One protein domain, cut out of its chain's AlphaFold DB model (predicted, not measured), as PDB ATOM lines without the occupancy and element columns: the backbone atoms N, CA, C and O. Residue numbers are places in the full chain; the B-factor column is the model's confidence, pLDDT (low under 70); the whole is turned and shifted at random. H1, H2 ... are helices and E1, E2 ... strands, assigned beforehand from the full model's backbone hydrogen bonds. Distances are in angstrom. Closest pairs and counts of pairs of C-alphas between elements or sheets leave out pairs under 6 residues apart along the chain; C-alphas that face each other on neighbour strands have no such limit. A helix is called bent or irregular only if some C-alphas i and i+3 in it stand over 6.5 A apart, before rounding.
ATOM      1  N   ILE A  50     123.264 170.280 110.844       93.62
ATOM      2  CA  ILE A  50     121.982 169.570 110.800       93.62
ATOM      3  C   ILE A  50     121.224 169.814 112.103       93.62
ATOM      4  O   ILE A  50     121.758 169.598 113.188       93.62
ATOM      5  N   GLY A  51     119.960 170.228 112.014       94.38
ATOM      6  CA  GLY A  51     119.118 170.451 113.192       94.38
ATOM      7  C   GLY A  51     118.398 169.185 113.669       94.38
ATOM      8  O   GLY A  51     118.169 169.013 114.872       94.38
ATOM      9  N   ALA A  52     118.071 168.274 112.748       96.81
ATOM     10  CA  ALA A  52     117.527 166.963 113.086       96.81
ATOM     11  C   ALA A  52     117.825 165.893 112.030       96.81
ATOM     12  O   ALA A  52     117.703 166.128 110.829       96.81
ATOM     13  N   VAL A  53     118.146 164.693 112.499       94.12
ATOM     14  CA  VAL A  53     118.162 163.461 111.708       94.12
ATOM     15  C   VAL A  53     116.786 162.814 111.812       94.12
ATOM     16  O   VAL A  53     116.216 162.751 112.902       94.12
ATOM     17  N   VAL A  54     116.239 162.341 110.698       93.56
ATOM     18  CA  VAL A  54     114.920 161.707 110.647       93.56
ATOM     19  C   VAL A  54     115.060 160.271 110.169       93.56
ATOM     20  O   VAL A  54     115.403 160.039 109.013       93.56
ATOM     21  N   MET A  55     114.733 159.327 111.050       90.38
ATOM     22  CA  MET A  55     114.752 157.889 110.797       90.38
ATOM     23  C   MET A  55     113.319 157.333 110.804       90.38
ATOM     24  O   MET A  55     112.719 157.146 111.866       90.38
ATOM     25  N   PRO A  56     112.726 157.016 109.643       85.44
ATOM     26  CA  PRO A  56     111.471 156.281 109.596       85.44
ATOM     27  C   PRO A  56     111.640 154.867 110.156       85.44
ATOM     28  O   PRO A  56     112.615 154.189 109.818       85.44
ATOM     29  N   THR A  57     110.663 154.395 110.934       74.50
ATOM     30  CA  THR A  57     110.710 153.140 111.708       74.50
ATOM     31  C   THR A  57     110.784 151.846 110.910       74.50
ATOM     32  O   THR A  57     110.539 150.840 111.532       74.50
ATOM     33  N   GLY A  58     111.112 151.833 109.608       68.12
ATOM     34  CA  GLY A  58     111.172 150.653 108.714       68.12
ATOM     35  C   GLY A  58     112.037 149.471 109.205       68.12
ATOM     36  O   GLY A  58     111.985 149.098 110.358       68.12
ATOM     37  N   ASP A  59     112.831 148.802 108.365       61.16
ATOM     38  CA  ASP A  59     113.603 147.636 108.855       61.16
ATOM     39  C   ASP A  59     114.596 148.031 109.972       61.16
ATOM     40  O   ASP A  59     115.549 148.770 109.726       61.16
ATOM     41  N   LEU A  60     114.307 147.648 111.220       61.09
ATOM     42  CA  LEU A  60     114.801 148.367 112.399       61.09
ATOM     43  C   LEU A  60     116.199 147.948 112.839       61.09
ATOM     44  O   LEU A  60     116.989 148.812 113.217       61.09
ATOM     45  N   ASP A  61     116.536 146.668 112.738       54.31
ATOM     46  CA  ASP A  61     117.861 146.178 113.133       54.31
ATOM     47  C   ASP A  61     118.964 146.689 112.207       54.31
ATOM     48  O   ASP A  61     120.067 147.004 112.659       54.31
ATOM     49  N   ASP A  62     118.628 146.886 110.935       59.47
ATOM     50  CA  ASP A  62     119.541 147.455 109.954       59.47
ATOM     51  C   ASP A  62     119.617 148.990 110.052       59.47
ATOM     52  O   ASP A  62     120.601 149.580 109.614       59.47
ATOM     53  N   ARG A  63     118.621 149.655 110.661       71.81
ATOM     54  CA  ARG A  63     118.559 151.125 110.773       71.81
ATOM     55  C   ARG A  63     119.100 151.671 112.081       71.81
ATOM     56  O   ARG A  63     119.811 152.671 112.055       71.81
ATOM     57  N   VAL A  64     118.795 151.040 113.214       78.62
ATOM     58  CA  VAL A  64     119.113 151.585 114.545       78.62
ATOM     59  C   VAL A  64     120.612 151.826 114.706       78.62
ATOM     60  O   VAL A  64     121.004 152.900 115.152       78.62
ATOM     61  N   GLY A  65     121.450 150.853 114.337       78.81
ATOM     62  CA  GLY A  65     122.905 150.974 114.463       78.81
ATOM     63  C   GLY A  65     123.481 152.112 113.610       78.81
ATOM     64  O   GLY A  65     124.073 153.035 114.173       78.81
ATOM     65  N   PRO A  66     123.295 152.083 112.279       77.88
ATOM     66  CA  PRO A  66     123.793 153.132 111.391       77.88
ATOM     67  C   PRO A  66     123.236 154.527 111.699       77.88
ATOM     68  O   PRO A  66     124.014 155.479 111.771       77.88
ATOM     69  N   SER A  67     121.933 154.644 111.983       85.38
ATOM     70  CA  SER A  67     121.308 155.938 112.311       85.38
ATOM     71  C   SER A  67     121.847 156.507 113.620       85.38
ATOM     72  O   SER A  67     122.118 157.703 113.729       85.38
ATOM     73  N   LEU A  68     122.057 155.648 114.626       88.81
ATOM     74  CA  LEU A  68     122.659 156.056 115.891       88.81
ATOM     75  C   LEU A  68     124.118 156.493 115.704       88.81
ATOM     76  O   LEU A  68     124.529 157.501 116.274       88.81
ATOM     77  N   ALA A  69     124.894 155.780 114.886       85.81
ATOM     78  CA  ALA A  69     126.275 156.151 114.585       85.81
ATOM     79  C   ALA A  69     126.359 157.513 113.872       85.81
ATOM     80  O   ALA A  69     127.174 158.356 114.255       85.81
ATOM     81  N   LEU A  70     125.482 157.754 112.891       86.19
ATOM     82  CA  LEU A  70     125.350 159.044 112.213       86.19
ATOM     83  C   LEU A  70     124.982 160.153 113.205       86.19
ATOM     84  O   LEU A  70     125.632 161.198 113.239       86.19
ATOM     85  N   PHE A  71     123.987 159.911 114.055       93.19
ATOM     86  CA  PHE A  71     123.558 160.863 115.075       93.19
ATOM     87  C   PHE A  71     124.684 161.223 116.055       93.19
ATOM     88  O   PHE A  71     124.942 162.406 116.282       93.19
ATOM     89  N   ILE A  72     125.406 160.228 116.583       93.50
ATOM     90  CA  ILE A  72     126.554 160.441 117.479       93.50
ATOM     91  C   ILE A  72     127.667 161.210 116.763       93.50
ATOM     92  O   ILE A  72     128.279 162.098 117.358       93.50
ATOM     93  N   HIS A  73     127.940 160.892 115.496       90.38
ATOM     94  CA  HIS A  73     128.945 161.605 114.713       90.38
ATOM     95  C   HIS A  73     128.606 163.093 114.587       90.38
ATOM     96  O   HIS A  73     129.446 163.939 114.900       90.38
ATOM     97  N   LEU A  74     127.378 163.418 114.176       90.62
ATOM     98  CA  LEU A  74     126.925 164.805 114.056       90.62
ATOM     99  C   LEU A  74     126.979 165.504 115.419       90.62
ATOM    100  O   LEU A  74     127.577 166.565 115.540       90.62
ATOM    101  N   ALA A  75     126.492 164.860 116.479       94.94
ATOM    102  CA  ALA A  75     126.535 165.390 117.841       94.94
ATOM    103  C   ALA A  75     127.952 165.697 118.368       94.94
ATOM    104  O   ALA A  75     128.104 166.575 119.217       94.94
ATOM    105  N   LYS A  76     128.981 164.977 117.900       93.06
ATOM    106  CA  LYS A  76     130.392 165.215 118.258       93.06
ATOM    107  C   LYS A  76     131.048 166.323 117.434       93.06
ATOM    108  O   LYS A  76     132.042 166.892 117.877       93.06
ATOM    109  N   THR A  77     130.560 166.564 116.221       89.00
ATOM    110  CA  THR A  77     131.242 167.405 115.224       89.00
ATOM    111  C   THR A  77     130.599 168.773 115.048       89.00
ATOM    112  O   THR A  77     131.287 169.722 114.680       89.00
ATOM    113  N   GLN A  78     129.308 168.877 115.336       92.06
ATOM    114  CA  GLN A  78     128.533 170.099 115.238       92.06
ATOM    115  C   GLN A  78     128.598 170.944 116.512       92.06
ATOM    116  O   GLN A  78     128.779 170.437 117.622       92.06
ATOM    117  N   SER A  79     128.419 172.251 116.345       92.75
ATOM    118  CA  SER A  79     128.341 173.209 117.451       92.75
ATOM    119  C   SER A  79     127.047 173.062 118.255       92.75
ATOM    120  O   SER A  79     127.068 173.186 119.483       92.75
ATOM    121  N   GLU A  80     125.936 172.737 117.589       92.56
ATOM    122  CA  GLU A  80     124.672 172.380 118.228       92.56
ATOM    123  C   GLU A  80     124.350 170.903 117.992       92.56
ATOM    124  O   GLU A  80     124.340 170.411 116.868       92.56
ATOM    125  N   MET A  81     124.039 170.181 119.072       95.50
ATOM    126  CA  MET A  81     123.629 168.782 118.970       95.50
ATOM    127  C   MET A  81     122.273 168.683 118.239       95.50
ATOM    128  O   MET A  81     121.310 169.324 118.693       95.50
ATOM    129  N   PRO A  82     122.166 167.874 117.165       96.31
ATOM    130  CA  PRO A  82     120.898 167.656 116.480       96.31
ATOM    131  C   PRO A  82     119.898 166.913 117.373       96.31
ATOM    132  O   PRO A  82     120.238 166.401 118.441       96.31
ATOM    133  N   HIS A  83     118.652 166.822 116.920       98.31
ATOM    134  CA  HIS A  83     117.730 165.783 117.388       98.31
ATOM    135  C   HIS A  83     117.811 164.549 116.489       98.31
ATOM    136  O   HIS A  83     118.120 164.667 115.305       98.31
ATOM    137  N   LEU A  84     117.478 163.377 117.025       97.12
ATOM    138  CA  LEU A  84     117.180 162.192 116.221       97.12
ATOM    139  C   LEU A  84     115.694 161.881 116.382       97.12
ATOM    140  O   LEU A  84     115.238 161.512 117.464       97.12
ATOM    141  N   VAL A  85     114.940 162.077 115.304       96.69
ATOM    142  CA  VAL A  85     113.501 161.830 115.239       96.69
ATOM    143  C   VAL A  85     113.269 160.467 114.617       96.69
ATOM    144  O   VAL A  85     113.582 160.246 113.448       96.69
ATOM    145  N   ILE A  86     112.674 159.568 115.387       93.31
ATOM    146  CA  ILE A  86     112.232 158.265 114.925       93.31
ATOM    147  C   ILE A  86     110.730 158.355 114.666       93.31
ATOM    148  O   ILE A  86     109.975 158.653 115.588       93.31
ATOM    149  N   THR A  87     110.290 158.127 113.428       90.81
ATOM    150  CA  THR A  87     108.893 158.373 113.018       90.81
ATOM    151  C   THR A  87     108.249 157.171 112.343       90.81
ATOM    152  O   THR A  87     108.808 156.563 111.427       90.81
ATOM    153  N   GLY A  88     107.041 156.835 112.776       84.12
ATOM    154  CA  GLY A  88     106.235 155.768 112.210       84.12
ATOM    155  C   GLY A  88     105.736 154.776 113.252       84.12
ATOM    156  O   GLY A  88     106.469 154.335 114.136       84.12
ATOM    157  N   LYS A  89     104.487 154.358 113.083       73.75
ATOM    158  CA  LYS A  89     103.774 153.469 113.995       73.75
ATOM    159  C   LYS A  89     104.417 152.090 114.108       73.75
ATOM    160  O   LYS A  89     104.559 151.587 115.216       73.75
ATOM    161  N   TRP A  90     104.823 151.500 112.982       67.31
ATOM    162  CA  TRP A  90     105.379 150.146 112.924       67.31
ATOM    163  C   TRP A  90     106.397 149.999 111.790       67.31
ATOM    164  O   TRP A  90     106.140 150.472 110.682       67.31
ATOM    165  N   SER A  91     107.473 149.238 112.025       58.75
ATOM    166  CA  SER A  91     108.435 148.857 110.976       58.75
ATOM    167  C   SER A  91     107.858 148.063 109.822       58.75
ATOM    168  O   SER A  91     108.348 148.168 108.701       58.75
ATOM    169  N   ASN A  92     106.807 147.286 110.082       53.78
ATOM    170  CA  ASN A  92     106.140 146.452 109.098       53.78
ATOM    171  C   ASN A  92     104.647 146.363 109.425       53.78
ATOM    172  O   ASN A  92     104.252 145.716 110.392       53.78
ATOM    173  N   ALA A  93     103.807 146.988 108.595       42.81
ATOM    174  CA  ALA A  93     102.348 146.940 108.737       42.81
ATOM    175  C   ALA A  93     101.739 145.555 108.426       42.81
ATOM    176  O   ALA A  93     100.578 145.325 108.745       42.81
ATOM    177  N   ASN A  94     102.519 144.649 107.821       42.19
ATOM    178  CA  ASN A  94     102.077 143.333 107.339       42.19
ATOM    179  C   ASN A  94     102.517 142.166 108.246       42.19
ATOM    180  O   ASN A  94     102.463 141.011 107.834       42.19
ATOM    181  N   VAL A  95     103.020 142.450 109.451       43.31
ATOM    182  CA  VAL A  95     103.306 141.417 110.454       43.31
ATOM    183  C   VAL A  95     102.169 141.443 111.465       43.31
ATOM    184  O   VAL A  95     101.979 142.455 112.141       43.31
ATOM    185  N   ASP A  96     101.422 140.343 111.572       36.72
ATOM    186  CA  ASP A  96     100.466 140.147 112.664       36.72
ATOM    187  C   ASP A  96     101.210 140.285 114.001       36.72
ATOM    188  O   ASP A  96     102.132 139.523 114.298       36.72
ATOM    189  N   GLY A  97     100.852 141.316 114.769       41.47
ATOM    190  CA  GLY A  97     101.556 141.744 115.986       41.47
ATOM    191  C   GLY A  97     102.211 143.127 115.900       41.47
ATOM    192  O   GLY A  97     102.583 143.670 116.936       41.47
ATOM    193  N   GLY A  98     102.276 143.728 114.706       45.38
ATOM    194  CA  GLY A  98     102.941 145.009 114.474       45.38
ATOM    195  C   GLY A  98     104.460 144.851 114.492       45.38
ATOM    196  O   GLY A  98     105.022 144.068 115.249       45.38
ATOM    197  N   GLY A  99     105.150 145.565 113.609       58.00
ATOM    198  CA  GLY A  99     106.603 145.696 113.698       58.00
ATOM    199  C   GLY A  99     107.060 146.360 115.006       58.00
ATOM    200  O   GLY A  99     106.314 146.510 115.968       58.00
ATOM    201  N   VAL A 100     108.299 146.828 115.040       66.38
ATOM    202  CA  VAL A 100     108.818 147.579 116.185       66.38
ATOM    203  C   VAL A 100     108.448 149.067 116.016       66.38
ATOM    204  O   VAL A 100     108.497 149.607 114.907       66.38
ATOM    205  N   SER A 101     107.969 149.701 117.091       78.50
ATOM    206  CA  SER A 101     107.505 151.098 117.105       78.50
ATOM    207  C   SER A 101     108.662 152.094 117.248       78.50
ATOM    208  O   SER A 101     109.783 151.715 117.604       78.50
ATOM    209  N   ALA A 102     108.399 153.384 117.019       88.25
ATOM    210  CA  ALA A 102     109.401 154.436 117.197       88.25
ATOM    211  C   ALA A 102     109.936 154.493 118.630       88.25
ATOM    212  O   ALA A 102     111.134 154.645 118.853       88.25
ATOM    213  N   GLU A 103     109.056 154.319 119.606       89.19
ATOM    214  CA  GLU A 103     109.412 154.315 121.021       89.19
ATOM    215  C   GLU A 103     110.299 153.126 121.380       89.19
ATOM    216  O   GLU A 103     111.307 153.302 122.065       89.19
ATOM    217  N   LYS A 104     110.024 151.944 120.821       84.06
ATOM    218  CA  LYS A 104     110.888 150.787 121.041       84.06
ATOM    219  C   LYS A 104     112.265 150.957 120.392       84.06
ATOM    220  O   LYS A 104     113.275 150.587 120.990       84.06
ATOM    221  N   ALA A 105     112.332 151.571 119.212       85.56
ATOM    222  CA  ALA A 105     113.603 151.929 118.585       85.56
ATOM    223  C   ALA A 105     114.401 152.934 119.438       85.56
ATOM    224  O   ALA A 105     115.607 152.763 119.624       85.56
ATOM    225  N   VAL A 106     113.730 153.934 120.021       92.12
ATOM    226  CA  VAL A 106     114.345 154.874 120.970       92.12
ATOM    227  C   VAL A 106     114.872 154.157 122.209       92.12
ATOM    228  O   VAL A 106     115.990 154.444 122.628       92.12
ATOM    229  N   GLU A 107     114.131 153.210 122.787       90.25
ATOM    230  CA  GLU A 107     114.623 152.403 123.914       90.25
ATOM    231  C   GLU A 107     115.916 151.656 123.562       90.25
ATOM    232  O   GLU A 107     116.878 151.694 124.330       90.25
ATOM    233  N   MET A 108     115.963 151.018 122.387       87.81
ATOM    234  CA  MET A 108     117.157 150.311 121.911       87.81
ATOM    235  C   MET A 108     118.342 151.265 121.727       87.81
ATOM    236  O   MET A 108     119.460 150.945 122.130       87.81
ATOM    237  N   MET A 109     118.109 152.447 121.149       91.88
ATOM    238  CA  MET A 109     119.143 153.473 120.994       91.88
ATOM    239  C   MET A 109     119.639 153.991 122.344       91.88
ATOM    240  O   MET A 109     120.846 154.131 122.529       91.88
ATOM    241  N   ARG A 110     118.739 154.224 123.307       95.06
ATOM    242  CA  ARG A 110     119.107 154.641 124.670       95.06
ATOM    243  C   ARG A 110     119.994 153.607 125.346       95.06
ATOM    244  O   ARG A 110     121.031 153.984 125.877       95.06
ATOM    245  N   ALA A 111     119.628 152.327 125.289       92.00
ATOM    246  CA  ALA A 111     120.449 151.256 125.850       92.00
ATOM    247  C   ALA A 111     121.857 151.255 125.234       92.00
ATOM    248  O   ALA A 111     122.843 151.315 125.962       92.00
ATOM    249  N   LYS A 112     121.949 151.325 123.898       92.94
ATOM    250  CA  LYS A 112     123.232 151.385 123.180       92.94
ATOM    251  C   LYS A 112     124.083 152.604 123.554       92.94
ATOM    252  O   LYS A 112     125.290 152.465 123.676       92.94
ATOM    253  N   ILE A 113     123.475 153.779 123.743       95.88
ATOM    254  CA  ILE A 113     124.190 154.988 124.190       95.88
ATOM    255  C   ILE A 113     124.743 154.799 125.607       95.88
ATOM    256  O   ILE A 113     125.882 155.172 125.880       95.88
ATOM    257  N   LEU A 114     123.942 154.239 126.515       94.81
ATOM    258  CA  LEU A 114     124.332 154.064 127.914       94.81
ATOM    259  C   LEU A 114     125.454 153.027 128.079       94.81
ATOM    260  O   LEU A 114     126.323 153.214 128.932       94.81
ATOM    261  N   GLU A 115     125.460 151.994 127.237       94.25
ATOM    262  CA  GLU A 115     126.483 150.941 127.179       94.25
ATOM    263  C   GLU A 115     127.783 151.364 126.462       94.25
ATOM    264  O   GLU A 115     128.772 150.636 126.522       94.25
ATOM    265  N   ASP A 116     127.819 152.517 125.780       92.31
ATOM    266  CA  ASP A 116     129.012 152.982 125.061       92.31
ATOM    267  C   ASP A 116     130.034 153.619 126.022       92.31
ATOM    268  O   ASP A 116     129.954 154.801 126.366       92.31
ATOM    269  N   ASP A 117     131.028 152.831 126.439       93.12
ATOM    270  CA  ASP A 117     132.126 153.255 127.323       93.12
ATOM    271  C   ASP A 117     133.032 154.349 126.722       93.12
ATOM    272  O   ASP A 117     133.850 154.936 127.435       93.12
ATOM    273  N   SER A 118     132.918 154.647 125.421       93.12
ATOM    274  CA  SER A 118     133.691 155.716 124.772       93.12
ATOM    275  C   SER A 118     133.094 157.112 124.967       93.12
ATOM    276  O   SER A 118     133.727 158.108 124.598       93.12
ATOM    277  N   LEU A 119     131.879 157.201 125.514       94.06
ATOM    278  CA  LEU A 119     131.155 158.448 125.743       94.06
ATOM    279  C   LEU A 119     131.149 158.791 127.232       94.06
ATOM    280  O   LEU A 119     130.903 157.933 128.078       94.06
ATOM    281  N   ASP A 120     131.370 160.059 127.568       96.44
ATOM    282  CA  ASP A 120     131.193 160.519 128.942       96.44
ATOM    283  C   ASP A 120     129.702 160.612 129.324       96.44
ATOM    284  O   ASP A 120     128.820 160.767 128.475       96.44
ATOM    285  N   GLU A 121     129.415 160.535 130.624       96.81
ATOM    286  CA  GLU A 121     128.044 160.487 131.155       96.81
ATOM    287  C   GLU A 121     127.218 161.753 130.862       96.81
ATOM    288  O   GLU A 121     125.995 161.679 130.714       96.81
ATOM    289  N   ASP A 122     127.858 162.923 130.745       97.06
ATOM    290  CA  ASP A 122     127.152 164.148 130.364       97.06
ATOM    291  C   ASP A 122     126.719 164.097 128.898       97.06
ATOM    292  O   ASP A 122     125.563 164.392 128.572       97.06
ATOM    293  N   PHE A 123     127.623 163.664 128.019       97.12
ATOM    294  CA  PHE A 123     127.338 163.483 126.605       97.12
ATOM    295  C   PHE A 123     126.264 162.418 126.370       97.12
ATOM    296  O   PHE A 123     125.328 162.672 125.609       97.12
ATOM    297  N   LYS A 124     126.323 161.277 127.075       98.00
ATOM    298  CA  LYS A 124     125.276 160.238 127.039       98.00
ATOM    299  C   LYS A 124     123.904 160.811 127.384       98.00
ATOM    300  O   LYS A 124     122.967 160.646 126.605       98.00
ATOM    301  N   ARG A 125     123.792 161.546 128.497       97.81
ATOM    302  CA  ARG A 125     122.531 162.180 128.916       97.81
ATOM    303  C   ARG A 125     121.992 163.113 127.831       97.81
ATOM    304  O   ARG A 125     120.839 162.981 127.422       97.81
ATOM    305  N   ARG A 126     122.845 163.997 127.298       97.62
ATOM    306  CA  ARG A 126     122.456 164.927 126.227       97.62
ATOM    307  C   ARG A 126     122.002 164.205 124.959       97.62
ATOM    308  O   ARG A 126     121.000 164.612 124.384       97.62
ATOM    309  N   LEU A 127     122.673 163.127 124.550       97.75
ATOM    310  CA  LEU A 127     122.226 162.308 123.417       97.75
ATOM    311  C   LEU A 127     120.842 161.707 123.675       97.75
ATOM    312  O   LEU A 127     119.969 161.797 122.815       97.75
ATOM    313  N   THR A 128     120.622 161.123 124.856       97.62
ATOM    314  CA  THR A 128     119.339 160.487 125.190       97.62
ATOM    315  C   THR A 128     118.174 161.475 125.257       97.62
ATOM    316  O   THR A 128     117.062 161.111 124.863       97.62
ATOM    317  N   ASP A 129     118.430 162.717 125.684       97.12
ATOM    318  CA  ASP A 129     117.443 163.807 125.743       97.12
ATOM    319  C   ASP A 129     117.027 164.299 124.346       97.12
ATOM    320  O   ASP A 129     115.967 164.901 124.176       97.12
ATOM    321  N   ARG A 130     117.860 164.046 123.332       97.81
ATOM    322  CA  ARG A 130     117.655 164.483 121.944       97.81
ATOM    323  C   ARG A 130     116.969 163.436 121.063       97.81
ATOM    324  O   ARG A 130     116.721 163.708 119.888       97.81
ATOM    325  N   LEU A 131     116.643 162.267 121.617       97.94
ATOM    326  CA  LEU A 131     115.870 161.229 120.935       97.94
ATOM    327  C   LEU A 131     114.369 161.531 121.029       97.94
ATOM    328  O   LEU A 131     113.823 161.658 122.126       97.94
ATOM    329  N   ILE A 132     113.692 161.587 119.884       97.50
ATOM    330  CA  ILE A 132     112.251 161.840 119.784       97.50
ATOM    331  C   ILE A 132     111.588 160.633 119.121       97.50
ATOM    332  O   ILE A 132     111.936 160.282 117.999       97.50
ATOM    333  N   ALA A 133     110.612 160.026 119.796       94.69
ATOM    334  CA  ALA A 133     109.765 158.983 119.224       94.69
ATOM    335  C   ALA A 133     108.426 159.565 118.753       94.69
ATOM    336  O   ALA A 133     107.758 160.285 119.493       94.69
ATOM    337  N   GLU A 134     108.014 159.200 117.544       93.62
ATOM    338  CA  GLU A 134     106.709 159.507 116.968       93.62
ATOM    339  C   GLU A 134     106.059 158.188 116.504       93.62
ATOM    340  O   GLU A 134     106.486 157.576 115.527       93.62
ATOM    341  N   ASN A 135     105.062 157.714 117.261       87.88
ATOM    342  CA  ASN A 135     104.432 156.391 117.106       87.88
ATOM    343  C   ASN A 135     103.100 156.416 116.332       87.88
ATOM    344  O   ASN A 135     102.445 155.384 116.204       87.88
ATOM    345  N   GLU A 136     102.616 157.570 115.898       85.38
ATOM    346  CA  GLU A 136     101.272 157.717 115.344       85.38
ATOM    347  C   GLU A 136     101.252 157.533 113.825       85.38
ATOM    348  O   GLU A 136     100.292 156.965 113.297       85.38
ATOM    349  N   ALA A 137     102.304 157.948 113.116       84.31
ATOM    350  CA  ALA A 137     102.317 157.938 111.660       84.31
ATOM    351  C   ALA A 137     102.231 156.525 111.064       84.31
ATOM    352  O   ALA A 137     103.183 155.748 111.074       84.31
ATOM    353  N   GLY A 138     101.105 156.187 110.448       76.06
ATOM    354  CA  GLY A 138     100.914 154.944 109.707       76.06
ATOM    355  C   GLY A 138     101.470 154.975 108.279       76.06
ATOM    356  O   GLY A 138     101.464 153.951 107.601       76.06
ATOM    357  N   ASN A 139     101.903 156.136 107.779       75.81
ATOM    358  CA  ASN A 139     102.436 156.307 106.423       75.81
ATOM    359  C   ASN A 139     103.316 157.563 106.299       75.81
ATOM    360  O   ASN A 139     103.295 158.441 107.155       75.81
ATOM    361  N   THR A 140     104.054 157.674 105.189       80.69
ATOM    362  CA  THR A 140     104.991 158.779 104.916       80.69
ATOM    363  C   THR A 140     104.344 160.173 104.938       80.69
ATOM    364  O   THR A 140     104.990 161.131 105.349       80.69
ATOM    365  N   ALA A 141     103.073 160.317 104.541       82.69
ATOM    366  CA  ALA A 141     102.383 161.606 104.633       82.69
ATOM    367  C   ALA A 141     102.121 162.002 106.087       82.69
ATOM    368  O   ALA A 141     102.353 163.142 106.478       82.69
ATOM    369  N   GLU A 142     101.692 161.065 106.925       87.44
ATOM    370  CA  GLU A 142     101.566 161.330 108.357       87.44
ATOM    371  C   GLU A 142     102.917 161.692 108.979       87.44
ATOM    372  O   GLU A 142     102.977 162.695 109.686       87.44
ATOM    373  N   GLN A 143     104.004 160.998 108.613       89.38
ATOM    374  CA  GLN A 143     105.366 161.349 109.049       89.38
ATOM    375  C   GLN A 143     105.701 162.808 108.692       89.38
ATOM    376  O   GLN A 143     106.131 163.572 109.552       89.38
ATOM    377  N   GLY A 144     105.424 163.238 107.454       90.75
ATOM    378  CA  GLY A 144     105.623 164.628 107.025       90.75
ATOM    379  C   GLY A 144     104.839 165.652 107.855       90.75
ATOM    380  O   GLY A 144     105.393 166.680 108.243       90.75
ATOM    381  N   ARG A 145     103.578 165.354 108.198       91.56
ATOM    382  CA  ARG A 145     102.754 166.230 109.053       91.56
ATOM    383  C   ARG A 145     103.293 166.333 110.478       91.56
ATOM    384  O   ARG A 145     103.293 167.422 111.050       91.56
ATOM    385  N   PHE A 146     103.773 165.229 111.049       94.12
ATOM    386  CA  PHE A 146     104.383 165.264 112.378       94.12
ATOM    387  C   PHE A 146     105.708 166.019 112.386       94.12
ATOM    388  O   PHE A 146     105.936 166.807 113.298       94.12
ATOM    389  N   LEU A 147     106.547 165.849 111.362       94.69
ATOM    390  CA  LEU A 147     107.784 166.622 111.227       94.69
ATOM    391  C   LEU A 147     107.496 168.124 111.141       94.69
ATOM    392  O   LEU A 147     108.135 168.894 111.855       94.69
ATOM    393  N   HIS A 148     106.494 168.530 110.352       94.12
ATOM    394  CA  HIS A 148     106.039 169.923 110.315       94.12
ATOM    395  C   HIS A 148     105.642 170.411 111.708       94.12
ATOM    396  O   HIS A 148     106.139 171.434 112.171       94.12
ATOM    397  N   LYS A 149     104.792 169.657 112.412       94.50
ATOM    398  CA  LYS A 149     104.352 170.008 113.767       94.50
ATOM    399  C   LYS A 149     105.519 170.126 114.754       94.50
ATOM    400  O   LYS A 149     105.534 171.042 115.566       94.50
ATOM    401  N   LEU A 150     106.506 169.230 114.696       95.56
ATOM    402  CA  LEU A 150     107.697 169.304 115.551       95.56
ATOM    403  C   LEU A 150     108.529 170.564 115.267       95.56
ATOM    404  O   LEU A 150     109.089 171.137 116.202       95.56
ATOM    405  N   MET A 151     108.615 170.989 114.004       94.06
ATOM    406  CA  MET A 151     109.287 172.235 113.622       94.06
ATOM    407  C   MET A 151     108.499 173.470 114.074       94.06
ATOM    408  O   MET A 151     109.084 174.384 114.647       94.06
ATOM    409  N   GLU A 152     107.180 173.480 113.872       92.94
ATOM    410  CA  GLU A 152     106.279 174.559 114.298       92.94
ATOM    411  C   GLU A 152     106.287 174.747 115.824       92.94
ATOM    412  O   GLU A 152     106.406 175.869 116.314       92.94
ATOM    413  N   ASP A 153     106.255 173.644 116.580       94.75
ATOM    414  CA  ASP A 153     106.363 173.635 118.045       94.75
ATOM    415  C   ASP A 153     107.776 174.040 118.541       94.75
ATOM    416  O   ASP A 153     108.003 174.131 119.750       94.75
ATOM    417  N   GLY A 154     108.757 174.214 117.646       93.62
ATOM    418  CA  GLY A 154     110.150 174.517 117.990       93.62
ATOM    419  C   GLY A 154     110.912 173.361 118.651       93.62
ATOM    420  O   GLY A 154     111.976 173.581 119.231       93.62
ATOM    421  N   LYS A 155     110.386 172.130 118.578       95.75
ATOM    422  CA  LYS A 155     111.008 170.923 119.157       95.75
ATOM    423  C   LYS A 155     112.196 170.437 118.340       95.75
ATOM    424  O   LYS A 155     113.143 169.901 118.903       95.75
ATOM    425  N   ILE A 156     112.152 170.629 117.024       96.00
ATOM    426  CA  ILE A 156     113.278 170.376 116.123       96.00
ATOM    427  C   ILE A 156     113.512 171.591 115.229       96.00
ATOM    428  O   ILE A 156     112.625 172.422 115.046       96.00
ATOM    429  N   LYS A 157     114.712 171.686 114.656       92.50
ATOM    430  CA  LYS A 157     115.074 172.723 113.686       92.50
ATOM    431  C   LYS A 157     115.548 172.070 112.392       92.50
ATOM    432  O   LYS A 157     116.027 170.938 112.411       92.50
ATOM    433  N   GLY A 158     115.413 172.793 111.285       90.25
ATOM    434  CA  GLY A 158     116.085 172.443 110.038       90.25
ATOM    435  C   GLY A 158     117.540 172.941 110.026       90.25
ATOM    436  O   GLY A 158     117.899 173.754 110.880       90.25
ATOM    437  N   PRO A 159     118.353 172.512 109.048       92.19
ATOM    438  CA  PRO A 159     118.063 171.507 108.024       92.19
ATOM    439  C   PRO A 159     117.833 170.102 108.597       92.19
ATOM    440  O   PRO A 159     118.414 169.731 109.618       92.19
ATOM    441  N   LEU A 160     116.964 169.339 107.940       93.69
ATOM    442  CA  LEU A 160     116.686 167.941 108.245       93.69
ATOM    443  C   LEU A 160     117.621 167.040 107.433       93.69
ATOM    444  O   LEU A 160     117.903 167.324 106.269       93.69
ATOM    445  N   LEU A 161     118.054 165.933 108.025       90.69
ATOM    446  CA  LEU A 161     118.775 164.868 107.339       90.69
ATOM    447  C   LEU A 161     117.910 163.607 107.317       90.69
ATOM    448  O   LEU A 161     117.648 163.012 108.360       90.69
ATOM    449  N   ALA A 162     117.441 163.221 106.134       89.00
ATOM    450  CA  ALA A 162     116.665 162.009 105.933       89.00
ATOM    451  C   ALA A 162     117.589 160.786 105.932       89.00
ATOM    452  O   ALA A 162     118.387 160.601 105.008       89.00
ATOM    453  N   ASP A 163     117.433 159.953 106.958       86.69
ATOM    454  CA  ASP A 163     118.087 158.659 107.100       86.69
ATOM    455  C   ASP A 163     117.116 157.553 106.667       86.69
ATOM    456  O   ASP A 163     116.283 157.038 107.423       86.69
ATOM    457  N   VAL A 164     117.143 157.269 105.369       78.44
ATOM    458  CA  VAL A 164     116.263 156.302 104.715       78.44
ATOM    459  C   VAL A 164     117.056 155.477 103.719       78.44
ATOM    460  O   VAL A 164     118.083 155.912 103.208       78.44
ATOM    461  N   SER A 165     116.549 154.287 103.383       70.31
ATOM    462  CA  SER A 165     117.191 153.494 102.333       70.31
ATOM    463  C   SER A 165     117.170 154.271 101.016       70.31
ATOM    464  O   SER A 165     116.179 154.967 100.755       70.31
ATOM    465  N   PRO A 166     118.166 154.079 100.138       68.12
ATOM    466  CA  PRO A 166     118.198 154.739  98.839       68.12
ATOM    467  C   PRO A 166     116.872 154.609  98.061       68.12
ATOM    468  O   PRO A 166     116.354 155.562  97.487       68.12
ATOM    469  N   TYR A 167     116.248 153.432  98.138       66.81
ATOM    470  CA  TYR A 167     114.974 153.100  97.485       66.81
ATOM    471  C   TYR A 167     113.798 153.967  97.942       66.81
ATOM    472  O   TYR A 167     112.881 154.235  97.164       66.81
ATOM    473  N   HIS A 168     113.834 154.427  99.192       75.81
ATOM    474  CA  HIS A 168     112.784 155.237  99.795       75.81
ATOM    475  C   HIS A 168     113.081 156.740  99.739       75.81
ATOM    476  O   HIS A 168     112.157 157.509  99.994       75.81
ATOM    477  N   VAL A 169     114.300 157.165  99.374       78.56
ATOM    478  CA  VAL A 169     114.702 158.585  99.348       78.56
ATOM    479  C   VAL A 169     113.716 159.455  98.550       78.56
ATOM    480  O   VAL A 169     113.146 160.371  99.152       78.56
ATOM    481  N   PRO A 170     113.400 159.167  97.264       77.81
ATOM    482  CA  PRO A 170     112.488 160.026  96.506       77.81
ATOM    483  C   PRO A 170     111.087 160.067  97.108       77.81
ATOM    484  O   PRO A 170     110.476 161.126  97.222       77.81
ATOM    485  N   ARG A 171     110.579 158.905  97.540       77.62
ATOM    486  CA  ARG A 171     109.258 158.793  98.167       77.62
ATOM    487  C   ARG A 171     109.193 159.631  99.441       77.62
ATOM    488  O   ARG A 171     108.219 160.356  99.624       77.62
ATOM    489  N   PHE A 172     110.192 159.506 100.310       82.88
ATOM    490  CA  PHE A 172     110.229 160.184 101.597       82.88
ATOM    491  C   PHE A 172     110.281 161.699 101.410       82.88
ATOM    492  O   PHE A 172     109.361 162.388 101.846       82.88
ATOM    493  N   ILE A 173     111.283 162.199 100.684       85.44
ATOM    494  CA  ILE A 173     111.484 163.639 100.490       85.44
ATOM    495  C   ILE A 173     110.268 164.276  99.813       85.44
ATOM    496  O   ILE A 173     109.737 165.253 100.334       85.44
ATOM    497  N   ALA A 174     109.758 163.694  98.721       80.06
ATOM    498  CA  ALA A 174     108.613 164.268  98.005       80.06
ATOM    499  C   ALA A 174     107.377 164.365  98.882       80.06
ATOM    500  O   ALA A 174     106.688 165.381  98.897       80.06
ATOM    501  N   THR A 175     107.093 163.285  99.605       81.69
ATOM    502  CA  THR A 175     105.890 163.218 100.421       81.69
ATOM    503  C   THR A 175     105.994 164.206 101.571       81.69
ATOM    504  O   THR A 175     105.037 164.931 101.814       81.69
ATOM    505  N   VAL A 176     107.150 164.297 102.236       86.94
ATOM    506  CA  VAL A 176     107.358 165.270 103.312       86.94
ATOM    507  C   VAL A 176     107.215 166.696 102.777       86.94
ATOM    508  O   VAL A 176     106.393 167.437 103.304       86.94
ATOM    509  N   VAL A 177     107.903 167.059 101.691       85.06
ATOM    510  CA  VAL A 177     107.802 168.400 101.077       85.06
ATOM    511  C   VAL A 177     106.357 168.738 100.706       85.06
ATOM    512  O   VAL A 177     105.860 169.795 101.082       85.06
ATOM    513  N   LYS A 178     105.639 167.810 100.066       83.44
ATOM    514  CA  LYS A 178     104.224 167.991  99.721       83.44
ATOM    515  C   LYS A 178     103.350 168.227 100.951       83.44
ATOM    516  O   LYS A 178     102.405 169.006 100.895       83.44
ATOM    517  N   GLN A 179     103.609 167.530 102.057       87.19
ATOM    518  CA  GLN A 179     102.842 167.752 103.282       87.19
ATOM    519  C   GLN A 179     103.133 169.117 103.895       87.19
ATOM    520  O   GLN A 179     102.193 169.744 104.370       87.19
ATOM    521  N   PHE A 180     104.377 169.593 103.834       87.88
ATOM    522  CA  PHE A 180     104.688 170.967 104.221       87.88
ATOM    523  C   PHE A 180     103.932 171.965 103.338       87.88
ATOM    524  O   PHE A 180     103.243 172.808 103.889       87.88
ATOM    525  N   ASP A 181     103.928 171.797 102.013       84.69
ATOM    526  CA  ASP A 181     103.186 172.680 101.092       84.69
ATOM    527  C   ASP A 181     101.665 172.673 101.311       84.69
ATOM    528  O   ASP A 181     100.980 173.682 101.137       84.69
ATOM    529  N   ASN A 182     101.109 171.514 101.672       86.25
ATOM    530  CA  ASN A 182      99.686 171.392 101.980       86.25
ATOM    531  C   ASN A 182      99.308 172.110 103.283       86.25
ATOM    532  O   ASN A 182      98.145 172.484 103.444       86.25
ATOM    533  N   ILE A 183     100.250 172.236 104.224       87.69
ATOM    534  CA  ILE A 183     100.038 172.893 105.519       87.69
ATOM    535  C   ILE A 183     100.346 174.391 105.417       87.69
ATOM    536  O   ILE A 183      99.535 175.208 105.848       87.69
ATOM    537  N   ASP A 184     101.488 174.743 104.828       82.56
ATOM    538  CA  ASP A 184     101.968 176.107 104.645       82.56
ATOM    539  C   ASP A 184     102.224 176.372 103.154       82.56
ATOM    540  O   ASP A 184     103.106 175.786 102.529       82.56
ATOM    541  N   GLN A 185     101.426 177.272 102.577       79.12
ATOM    542  CA  GLN A 185     101.529 177.637 101.163       79.12
ATOM    543  C   GLN A 185     102.679 178.614 100.878       79.12
ATOM    544  O   GLN A 185     102.878 178.978  99.718       79.12
ATOM    545  N   ASP A 186     103.418 179.066 101.898       80.69
ATOM    546  CA  ASP A 186     104.614 179.887 101.728       80.69
ATOM    547  C   ASP A 186     105.835 179.004 101.387       80.69
ATOM    548  O   ASP A 186     106.408 178.349 102.265       80.69
ATOM    549  N   PRO A 187     106.316 179.014 100.129       69.06
ATOM    550  CA  PRO A 187     107.436 178.173  99.707       69.06
ATOM    551  C   PRO A 187     108.763 178.542 100.390       69.06
ATOM    552  O   PRO A 187     109.722 177.769 100.323       69.06
ATOM    553  N   THR A 188     108.855 179.705 101.048       73.06
ATOM    554  CA  THR A 188     110.045 180.104 101.821       73.06
ATOM    555  C   THR A 188     110.149 179.380 103.162       73.06
ATOM    556  O   THR A 188     111.229 179.334 103.747       73.06
ATOM    557  N   ARG A 189     109.054 178.769 103.624       74.44
ATOM    558  CA  ARG A 189     108.981 178.004 104.876       74.44
ATOM    559  C   ARG A 189     109.137 176.501 104.678       74.44
ATOM    560  O   ARG A 189     109.056 175.737 105.641       74.44
ATOM    561  N   ARG A 190     109.406 176.071 103.443       81.31
ATOM    562  CA  ARG A 190     109.790 174.690 103.149       81.31
ATOM    563  C   ARG A 190     111.048 174.311 103.943       81.31
ATOM    564  O   ARG A 190     111.984 175.108 104.030       81.31
ATOM    565  N   PRO A 191     111.102 173.098 104.513       82.06
ATOM    566  CA  PRO A 191     112.264 172.633 105.242       82.06
ATOM    567  C   PRO A 191     113.353 172.227 104.252       82.06
ATOM    568  O   PRO A 191     113.080 171.632 103.207       82.06
ATOM    569  N   LEU A 192     114.606 172.495 104.608       86.88
ATOM    570  CA  LEU A 192     115.750 171.969 103.871       86.88
ATOM    571  C   LEU A 192     115.958 170.514 104.273       86.88
ATOM    572  O   LEU A 192     116.210 170.266 105.448       86.88
ATOM    573  N   ILE A 193     115.810 169.571 103.338       88.88
ATOM    574  CA  ILE A 193     115.919 168.127 103.600       88.88
ATOM    575  C   ILE A 193     117.070 167.531 102.785       88.88
ATOM    576  O   ILE A 193     116.959 167.286 101.583       88.88
ATOM    577  N   TYR A 194     118.181 167.255 103.447       85.38
ATOM    578  CA  TYR A 194     119.275 166.498 102.852       85.38
ATOM    579  C   TYR A 194     119.002 165.000 102.938       85.38
ATOM    580  O   TYR A 194     118.277 164.548 103.826       85.38
ATOM    581  N   ALA A 195     119.609 164.222 102.050       81.06
ATOM    582  CA  ALA A 195     119.600 162.768 102.130       81.06
ATOM    583  C   ALA A 195     120.981 162.261 102.557       81.06
ATOM    584  O   ALA A 195     122.003 162.673 102.011       81.06
ATOM    585  N   ALA A 196     121.001 161.335 103.512       70.25
ATOM    586  CA  ALA A 196     122.141 160.464 103.770       70.25
ATOM    587  C   ALA A 196     121.658 159.021 103.597       70.25
ATOM    588  O   ALA A 196     121.329 158.369 104.587       70.25
ATOM    589  N   PRO A 197     121.519 158.536 102.348       64.06
ATOM    590  CA  PRO A 197     121.018 157.195 102.122       64.06
ATOM    591  C   PRO A 197     121.976 156.171 102.725       64.06
ATOM    592  O   PRO A 197     123.158 156.143 102.386       64.06
ATOM    593  N   ILE A 198     121.451 155.323 103.605       60.75
ATOM    594  CA  ILE A 198     122.193 154.199 104.172       60.75
ATOM    595  C   ILE A 198     121.860 152.963 103.341       60.75
ATOM    596  O   ILE A 198     120.698 152.547 103.260       60.75
ATOM    597  N   GLU A 199     122.864 152.388 102.679       53.22
ATOM    598  CA  GLU A 199     122.703 151.081 102.055       53.22
ATOM    599  C   GLU A 199     122.506 150.015 103.128       53.22
ATOM    600  O   GLU A 199     123.351 149.787 103.996       53.22
ATOM    601  N   PHE A 200     121.373 149.335 103.031       53.56
ATOM    602  CA  PHE A 200     121.096 148.139 103.806       53.56
ATOM    603  C   PHE A 200     121.518 146.918 102.997       53.56
ATOM    604  O   PHE A 200     121.508 146.950 101.761       53.56
ATOM    605  N   LEU A 201     121.836 145.821 103.692       39.16
ATOM    606  CA  LEU A 201     121.868 144.510 103.051       39.16
ATOM    607  C   LEU A 201     120.546 144.352 102.307       39.16
ATOM    608  O   LEU A 201     119.479 144.601 102.871       39.16
ATOM    609  N   SER A 202     120.621 144.060 101.010       40.41
ATOM    610  CA  SER A 202     119.426 144.044 100.183       40.41
ATOM    611  C   SER A 202     118.396 143.099 100.816       40.41
ATOM    612  O   SER A 202     118.754 142.060 101.376       40.41
ATOM    613  N   TRP A 203     117.103 143.414 100.704       35.22
ATOM    614  CA  TRP A 203     116.036 142.480 101.094       35.22
ATOM    615  C   TRP A 203     116.144 141.125 100.362       35.22
ATOM    616  O   TRP A 203     115.457 140.170 100.719       35.22
ATOM    617  N   ALA A 216     112.983 135.684 109.944       45.97
ATOM    618  CA  ALA A 216     111.919 134.876 109.374       45.97
ATOM    619  C   ALA A 216     112.521 133.877 108.365       45.97
ATOM    620  O   ALA A 216     113.131 134.293 107.381       45.97
ATOM    621  N   ASP A 217     112.341 132.575 108.611       42.09
ATOM    622  CA  ASP A 217     112.849 131.485 107.756       42.09
ATOM    623  C   ASP A 217     112.217 131.478 106.352       42.09
ATOM    624  O   ASP A 217     112.760 130.904 105.409       42.09
ATOM    625  N   GLU A 218     111.081 132.160 106.194       42.25
ATOM    626  CA  GLU A 218     110.437 132.403 104.912       42.25
ATOM    627  C   GLU A 218     110.401 133.900 104.616       42.25
ATOM    628  O   GLU A 218     110.114 134.712 105.505       42.25
ATOM    629  N   PRO A 219     110.631 134.305 103.359       40.59
ATOM    630  CA  PRO A 219     110.562 135.700 103.016       40.59
ATOM    631  C   PRO A 219     109.096 136.162 103.065       40.59
ATOM    632  O   PRO A 219     108.306 135.966 102.137       40.59
ATOM    633  N   ARG A 220     108.730 136.802 104.181       37.91
ATOM    634  CA  ARG A 220     107.383 137.321 104.480       37.91
ATOM    635  C   ARG A 220     106.901 138.413 103.510       37.91
ATOM    636  O   ARG A 220     105.804 138.929 103.686       37.91
ATOM    637  N   TRP A 221     107.631 138.730 102.433       36.81
ATOM    638  CA  TRP A 221     107.076 139.523 101.327       36.81
ATOM    639  C   TRP A 221     105.912 138.810 100.619       36.81
ATOM    640  O   TRP A 221     105.073 139.480 100.025       36.81
ATOM    641  N   LYS A 222     105.782 137.480 100.760       33.31
ATOM    642  CA  LYS A 222     104.566 136.733 100.377       33.31
ATOM    643  C   LYS A 222     103.364 136.936 101.309       33.31
ATOM    644  O   LYS A 222     102.284 136.475 100.969       33.31
ATOM    645  N   LEU A 223     103.533 137.590 102.459       36.53
ATOM    646  CA  LEU A 223     102.485 137.805 103.468       36.53
ATOM    647  C   LEU A 223     101.923 139.226 103.474       36.53
ATOM    648  O   LEU A 223     101.046 139.533 104.271       36.53
ATOM    649  N   ALA A 224     102.327 140.077 102.533       37.97
ATOM    650  CA  ALA A 224     101.572 141.285 102.239       37.97
ATOM    651  C   ALA A 224     100.275 140.934 101.492       37.97
ATOM    652  O   ALA A 224      99.965 141.615 100.536       37.97
ATOM    653  N   LEU A 225      99.563 139.856 101.824       37.75
ATOM    654  CA  LEU A 225      98.286 139.520 101.208       37.75
ATOM    655  C   LEU A 225      97.168 140.032 102.120       37.75
ATOM    656  O   LEU A 225      97.219 139.822 103.327       37.75
ATOM    657  N   ASP A 226      96.172 140.708 101.556       41.59
ATOM    658  CA  ASP A 226      94.909 140.949 102.249       41.59
ATOM    659  C   ASP A 226      94.234 139.613 102.637       41.59
ATOM    660  O   ASP A 226      94.660 138.534 102.214       41.59
ATOM    661  N   GLU A 227      93.153 139.667 103.422       40.88
ATOM    662  CA  GLU A 227      92.369 138.483 103.831       40.88
ATOM    663  C   GLU A 227      91.907 137.606 102.641       40.88
ATOM    664  O   GLU A 227      91.507 136.458 102.832       40.88
ATOM    665  N   ALA A 228      91.978 138.120 101.406       40.84
ATOM    666  CA  ALA A 228      91.622 137.438 100.168       40.84
ATOM    667  C   ALA A 228      92.832 136.908  99.368       40.84
ATOM    668  O   ALA A 228      92.655 136.445  98.235       40.84
ATOM    669  N   GLY A 229      94.053 136.949  99.907       36.66
ATOM    670  CA  GLY A 229      95.228 136.424  99.215       36.66
ATOM    671  C   GLY A 229      95.755 137.338  98.101       36.66
ATOM    672  O   GLY A 229      96.437 136.849  97.197       36.66
ATOM    673  N   LYS A 230      95.442 138.645  98.109       37.88
ATOM    674  CA  LYS A 230      95.966 139.633  97.147       37.88
ATOM    675  C   LYS A 230      96.980 140.563  97.789       37.88
ATOM    676  O   LYS A 230      96.720 141.120  98.844       37.88
ATOM    677  N   MET A 231      98.095 140.796  97.092       41.41
ATOM    678  CA  MET A 231      99.128 141.738  97.528       41.41
ATOM    679  C   MET A 231      98.491 143.082  97.928       41.41
ATOM    680  O   MET A 231      97.845 143.718  97.090       41.41
ATOM    681  N   ALA A 232      98.658 143.503  99.182       42.12
ATOM    682  CA  ALA A 232      98.308 144.796  99.732       42.12
ATOM    683  C   ALA A 232      99.084 145.842  98.936       42.12
ATOM    684  O   ALA A 232     100.240 146.163  99.210       42.12
ATOM    685  N   ARG A 233      98.453 146.317  97.862       39.97
ATOM    686  CA  ARG A 233      99.005 147.357  97.004       39.97
ATOM    687  C   ARG A 233      99.263 148.574  97.878       39.97
ATOM    688  O   ARG A 233      98.378 148.994  98.628       39.97
ATOM    689  N   TYR A 234     100.445 149.169  97.753       44.25
ATOM    690  CA  TYR A 234     100.744 150.437  98.410       44.25
ATOM    691  C   TYR A 234      99.923 151.531  97.723       44.25
ATOM    692  O   TYR A 234     100.350 152.186  96.776       44.25
ATOM    693  N   THR A 235      98.685 151.698  98.183       38.09
ATOM    694  CA  THR A 235      97.687 152.614  97.607       38.09
ATOM    695  C   THR A 235      97.929 154.075  97.986       38.09
ATOM    696  O   THR A 235      97.181 154.944  97.545       38.09
ATOM    697  N   LYS A 236      98.971 154.374  98.774       43.53
ATOM    698  CA  LYS A 236      99.265 155.723  99.260       43.53
ATOM    699  C   LYS A 236     100.722 156.129  98.997       43.53
ATOM    700  O   LYS A 236     101.660 155.469  99.450       43.53
ATOM    701  N   ASP A 237     100.830 157.235  98.263       51.75
ATOM    702  CA  ASP A 237     101.968 158.126  98.005       51.75
ATOM    703  C   ASP A 237     103.212 157.578  97.294       51.75
ATOM    704  O   ASP A 237     104.052 156.885  97.863       51.75
ATOM    705  N   VAL A 238     103.366 158.001  96.034       52.62
ATOM    706  CA  VAL A 238     104.613 157.944  95.256       52.62
ATOM    707  C   VAL A 238     104.899 159.351  94.745       52.62
ATOM    708  O   VAL A 238     104.011 159.958  94.132       52.62
ATOM    709  N   ALA A 239     106.126 159.827  94.966       60.62
ATOM    710  CA  ALA A 239     106.645 161.088  94.444       60.62
ATOM    711  C   ALA A 239     106.259 161.287  92.972       60.62
ATOM    712  O   ALA A 239     106.411 160.378  92.154       60.62
ATOM    713  N   SER A 240     105.707 162.445  92.623       66.69
ATOM    714  CA  SER A 240     105.652 162.876  91.228       66.69
ATOM    715  C   SER A 240     106.996 163.463  90.816       66.69
ATOM    716  O   SER A 240     107.711 164.051  91.623       66.69
ATOM    717  N   GLU A 241     107.327 163.332  89.537       67.38
ATOM    718  CA  GLU A 241     108.528 163.948  88.977       67.38
ATOM    719  C   GLU A 241     108.531 165.471  89.181       67.38
ATOM    720  O   GLU A 241     109.567 166.040  89.514       67.38
ATOM    721  N   GLN A 242     107.365 166.119  89.071       73.69
ATOM    722  CA  GLN A 242     107.234 167.563  89.266       73.69
ATOM    723  C   GLN A 242     107.567 167.992  90.700       73.69
ATOM    724  O   GLN A 242     108.333 168.931  90.872       73.69
ATOM    725  N   GLU A 243     107.080 167.272  91.720       72.00
ATOM    726  CA  GLU A 243     107.425 167.551  93.127       72.00
ATOM    727  C   GLU A 243     108.949 167.508  93.348       72.00
ATOM    728  O   GLU A 243     109.493 168.299  94.115       72.00
ATOM    729  N   MET A 244     109.661 166.623  92.640       75.12
ATOM    730  CA  MET A 244     111.121 166.503  92.740       75.12
ATOM    731  C   MET A 244     111.867 167.584  91.962       75.12
ATOM    732  O   MET A 244     112.902 168.068  92.421       75.12
ATOM    733  N   VAL A 245     111.339 168.002  90.812       74.69
ATOM    734  CA  VAL A 245     111.868 169.150  90.064       74.69
ATOM    735  C   VAL A 245     111.712 170.435  90.874       74.69
ATOM    736  O   VAL A 245     112.687 171.170  91.030       74.69
ATOM    737  N   ASP A 246     110.529 170.669  91.442       77.44
ATOM    738  CA  ASP A 246     110.241 171.846  92.263       77.44
ATOM    739  C   ASP A 246     111.138 171.882  93.503       77.44
ATOM    740  O   ASP A 246     111.681 172.933  93.852       77.44
ATOM    741  N   TYR A 247     111.346 170.724  94.137       77.69
ATOM    742  CA  TYR A 247     112.277 170.597  95.250       77.69
ATOM    743  C   TYR A 247     113.725 170.898  94.834       77.69
ATOM    744  O   TYR A 247     114.406 171.681  95.494       77.69
ATOM    745  N   SER A 248     114.190 170.358  93.704       75.56
ATOM    746  CA  SER A 248     115.542 170.623  93.190       75.56
ATOM    747  C   SER A 248     115.761 172.102  92.852       75.56
ATOM    748  O   SER A 248     116.823 172.655  93.135       75.56
ATOM    749  N   TRP A 249     114.768 172.774  92.268       78.94
ATOM    750  CA  TRP A 249     114.838 174.217  92.023       78.94
ATOM    751  C   TRP A 249     114.873 175.019  93.314       78.94
ATOM    752  O   TRP A 249     115.635 175.980  93.412       78.94
ATOM    753  N   TRP A 250     114.090 174.606  94.307       79.88
ATOM    754  CA  TRP A 250     114.109 175.225  95.619       79.88
ATOM    755  C   TRP A 250     115.481 175.073  96.296       79.88
ATOM    756  O   TRP A 250     116.031 176.076  96.739       79.88
ATOM    757  N   LEU A 251     116.098 173.884  96.263       77.44
ATOM    758  CA  LEU A 251     117.473 173.662  96.741       77.44
ATOM    759  C   LEU A 251     118.478 174.613  96.079       77.44
ATOM    760  O   LEU A 251     119.250 175.281  96.767       77.44
ATOM    761  N   ARG A 252     118.415 174.751  94.749       76.56
ATOM    762  CA  ARG A 252     119.286 175.674  94.001       76.56
ATOM    763  C   ARG A 252     119.069 177.126  94.404       76.56
ATOM    764  O   ARG A 252     120.035 177.877  94.496       76.56
ATOM    765  N   ALA A 253     117.825 177.524  94.666       80.50
ATOM    766  CA  ALA A 253     117.513 178.863  95.159       80.50
ATOM    767  C   ALA A 253     118.095 179.122  96.561       80.50
ATOM    768  O   ALA A 253     118.423 180.264  96.871       80.50
ATOM    769  N   GLN A 254     118.285 178.074  97.373       75.56
ATOM    770  CA  GLN A 254     119.005 178.141  98.653       75.56
ATOM    771  C   GLN A 254     120.539 178.085  98.498       75.56
ATOM    772  O   GLN A 254     121.254 178.065  99.497       75.56
ATOM    773  N   GLY A 255     121.067 178.046  97.269       74.25
ATOM    774  CA  GLY A 255     122.502 177.904  97.006       74.25
ATOM    775  C   GLY A 255     123.038 176.478  97.175       74.25
ATOM    776  O   GLY A 255     124.251 176.291  97.223       74.25
TER     777      GLY A 255
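This is residues 50 to 203 and 216 to 255 of the 260 residues of an uncharacterized protein of Candidatus Blackburnbacteria bacterium RIFCSPHIGHO2_02_FULL_44_20 (UniProt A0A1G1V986). A twisted sheet of five parallel strands forms the core of a three-layer body, with H1 and H2 over one face and H4 and H5 over the other. H3 folds back beside H2 as a helical hairpin, H7 packs across H5, and a loosely wound stretch with the small helix H6 reaches far from the sheet before returning to H7. The 194 printed residues hold seven named helices and five named strands, along the chain E1 H1 E2 H2 H3 E3 H4 E4 H5 E5 H6 H7, and the sheet's order is E3 E2 E1 E4 E5. The class is mixed, helices and strands; the whole is compact, with a radius of gyration of the C-alphas of 17.2 A and spans of 53 by 43 by 28 A.

The sheet consists of E3, residues 131 to 134, E2, residues 83 to 87, E1, residues 52 to 56, E4, residues 160 to 162, and E5, residues 193 to 195. E3 and E5 are its edge strands, and from edge to edge the strands' lines turn by 103 degrees. N 132 and O 84 are within hydrogen-bond range at 2.9 A, as are N 55 and O 85, N 54 and O 161, and N 162 and O 194, each at 2.8 A. H1, residues 60 to 77, is on the sheet over E2 and E1, at a height of 9.3 A. H2, residues 102 to 114, is on the same face at a height of 9.6 A, over E3 and only just over E2, on which 3 of its C-alphas fall. H1 and H2 touch, closest at the C-alphas of Leu 68 and Met 109, 6.7 A apart, the same way at a steep tilt of 55 degrees. H2 and H3, residues 121 to 129, form a hairpin, opposite ways at a shallow tilt of 5 degrees; their closest C-alphas, of Arg 110 and Thr 128, are 5.9 A apart. H3 only grazes the sheet, with residues 127 to 129. H4, residues 140 to 152, lies on the opposite face from H1, over E2 and E1, at a height of 9.4 A. It touches H5, residues 166 to 183, at a steep tilt of 56 degrees, with the C-alphas of Gly 144 and Val 176 closest at 4.1 A. H7, residues 241 to 253, is about perpendicular to H5 at 78 degrees and touches it, closest at the C-alphas of Ala 174 and Glu 243, 6.0 A apart. H6, residues 220 to 223, touches no helix. E1, H1, E2, then E2, H2 H3, E3, then E4, H5, E5 are strand-helix-strand units, two parallel neighbour strands joined through helices, each with a right-handed crossover; E3, H4, E4 is a split one, also right-handed, with E2 and E1 between its strands. Every O i to N i+4 pair is within hydrogen-bond range in H2, H3, H4 and H7, against 12 of 14 in H1 and in H5; H6 is too short for such a pair.

E1 begins at C-alpha 52, (117.527, 166.963, 113.086), and runs 12.8 A. H1 is 25.3 A long and H5 26.5 A. H1 is irregular, but only just, with C-alphas 62 and 65 6.6 A apart; H5 is irregular, with C-alphas 167 and 170 7.4 A apart. H2 and H4 are each 18.4 A long. H7 is 18.5 A long and ends at C-alpha 253, (117.513, 178.863, 95.159).

The two C-alphas farthest apart are those of Ser 79 and Ala 228, at 54.1 A. Residues 204 to 215 are not printed, and C-alphas 203 and 216 are 12.0 A apart across the cut. The links E2 to H2 and H6 to H7 are long. The mean pLDDT of the printed part is 77.2; 52 residues are under 70, among them residues 90 to 100, 197 to 203 and 216 to 241.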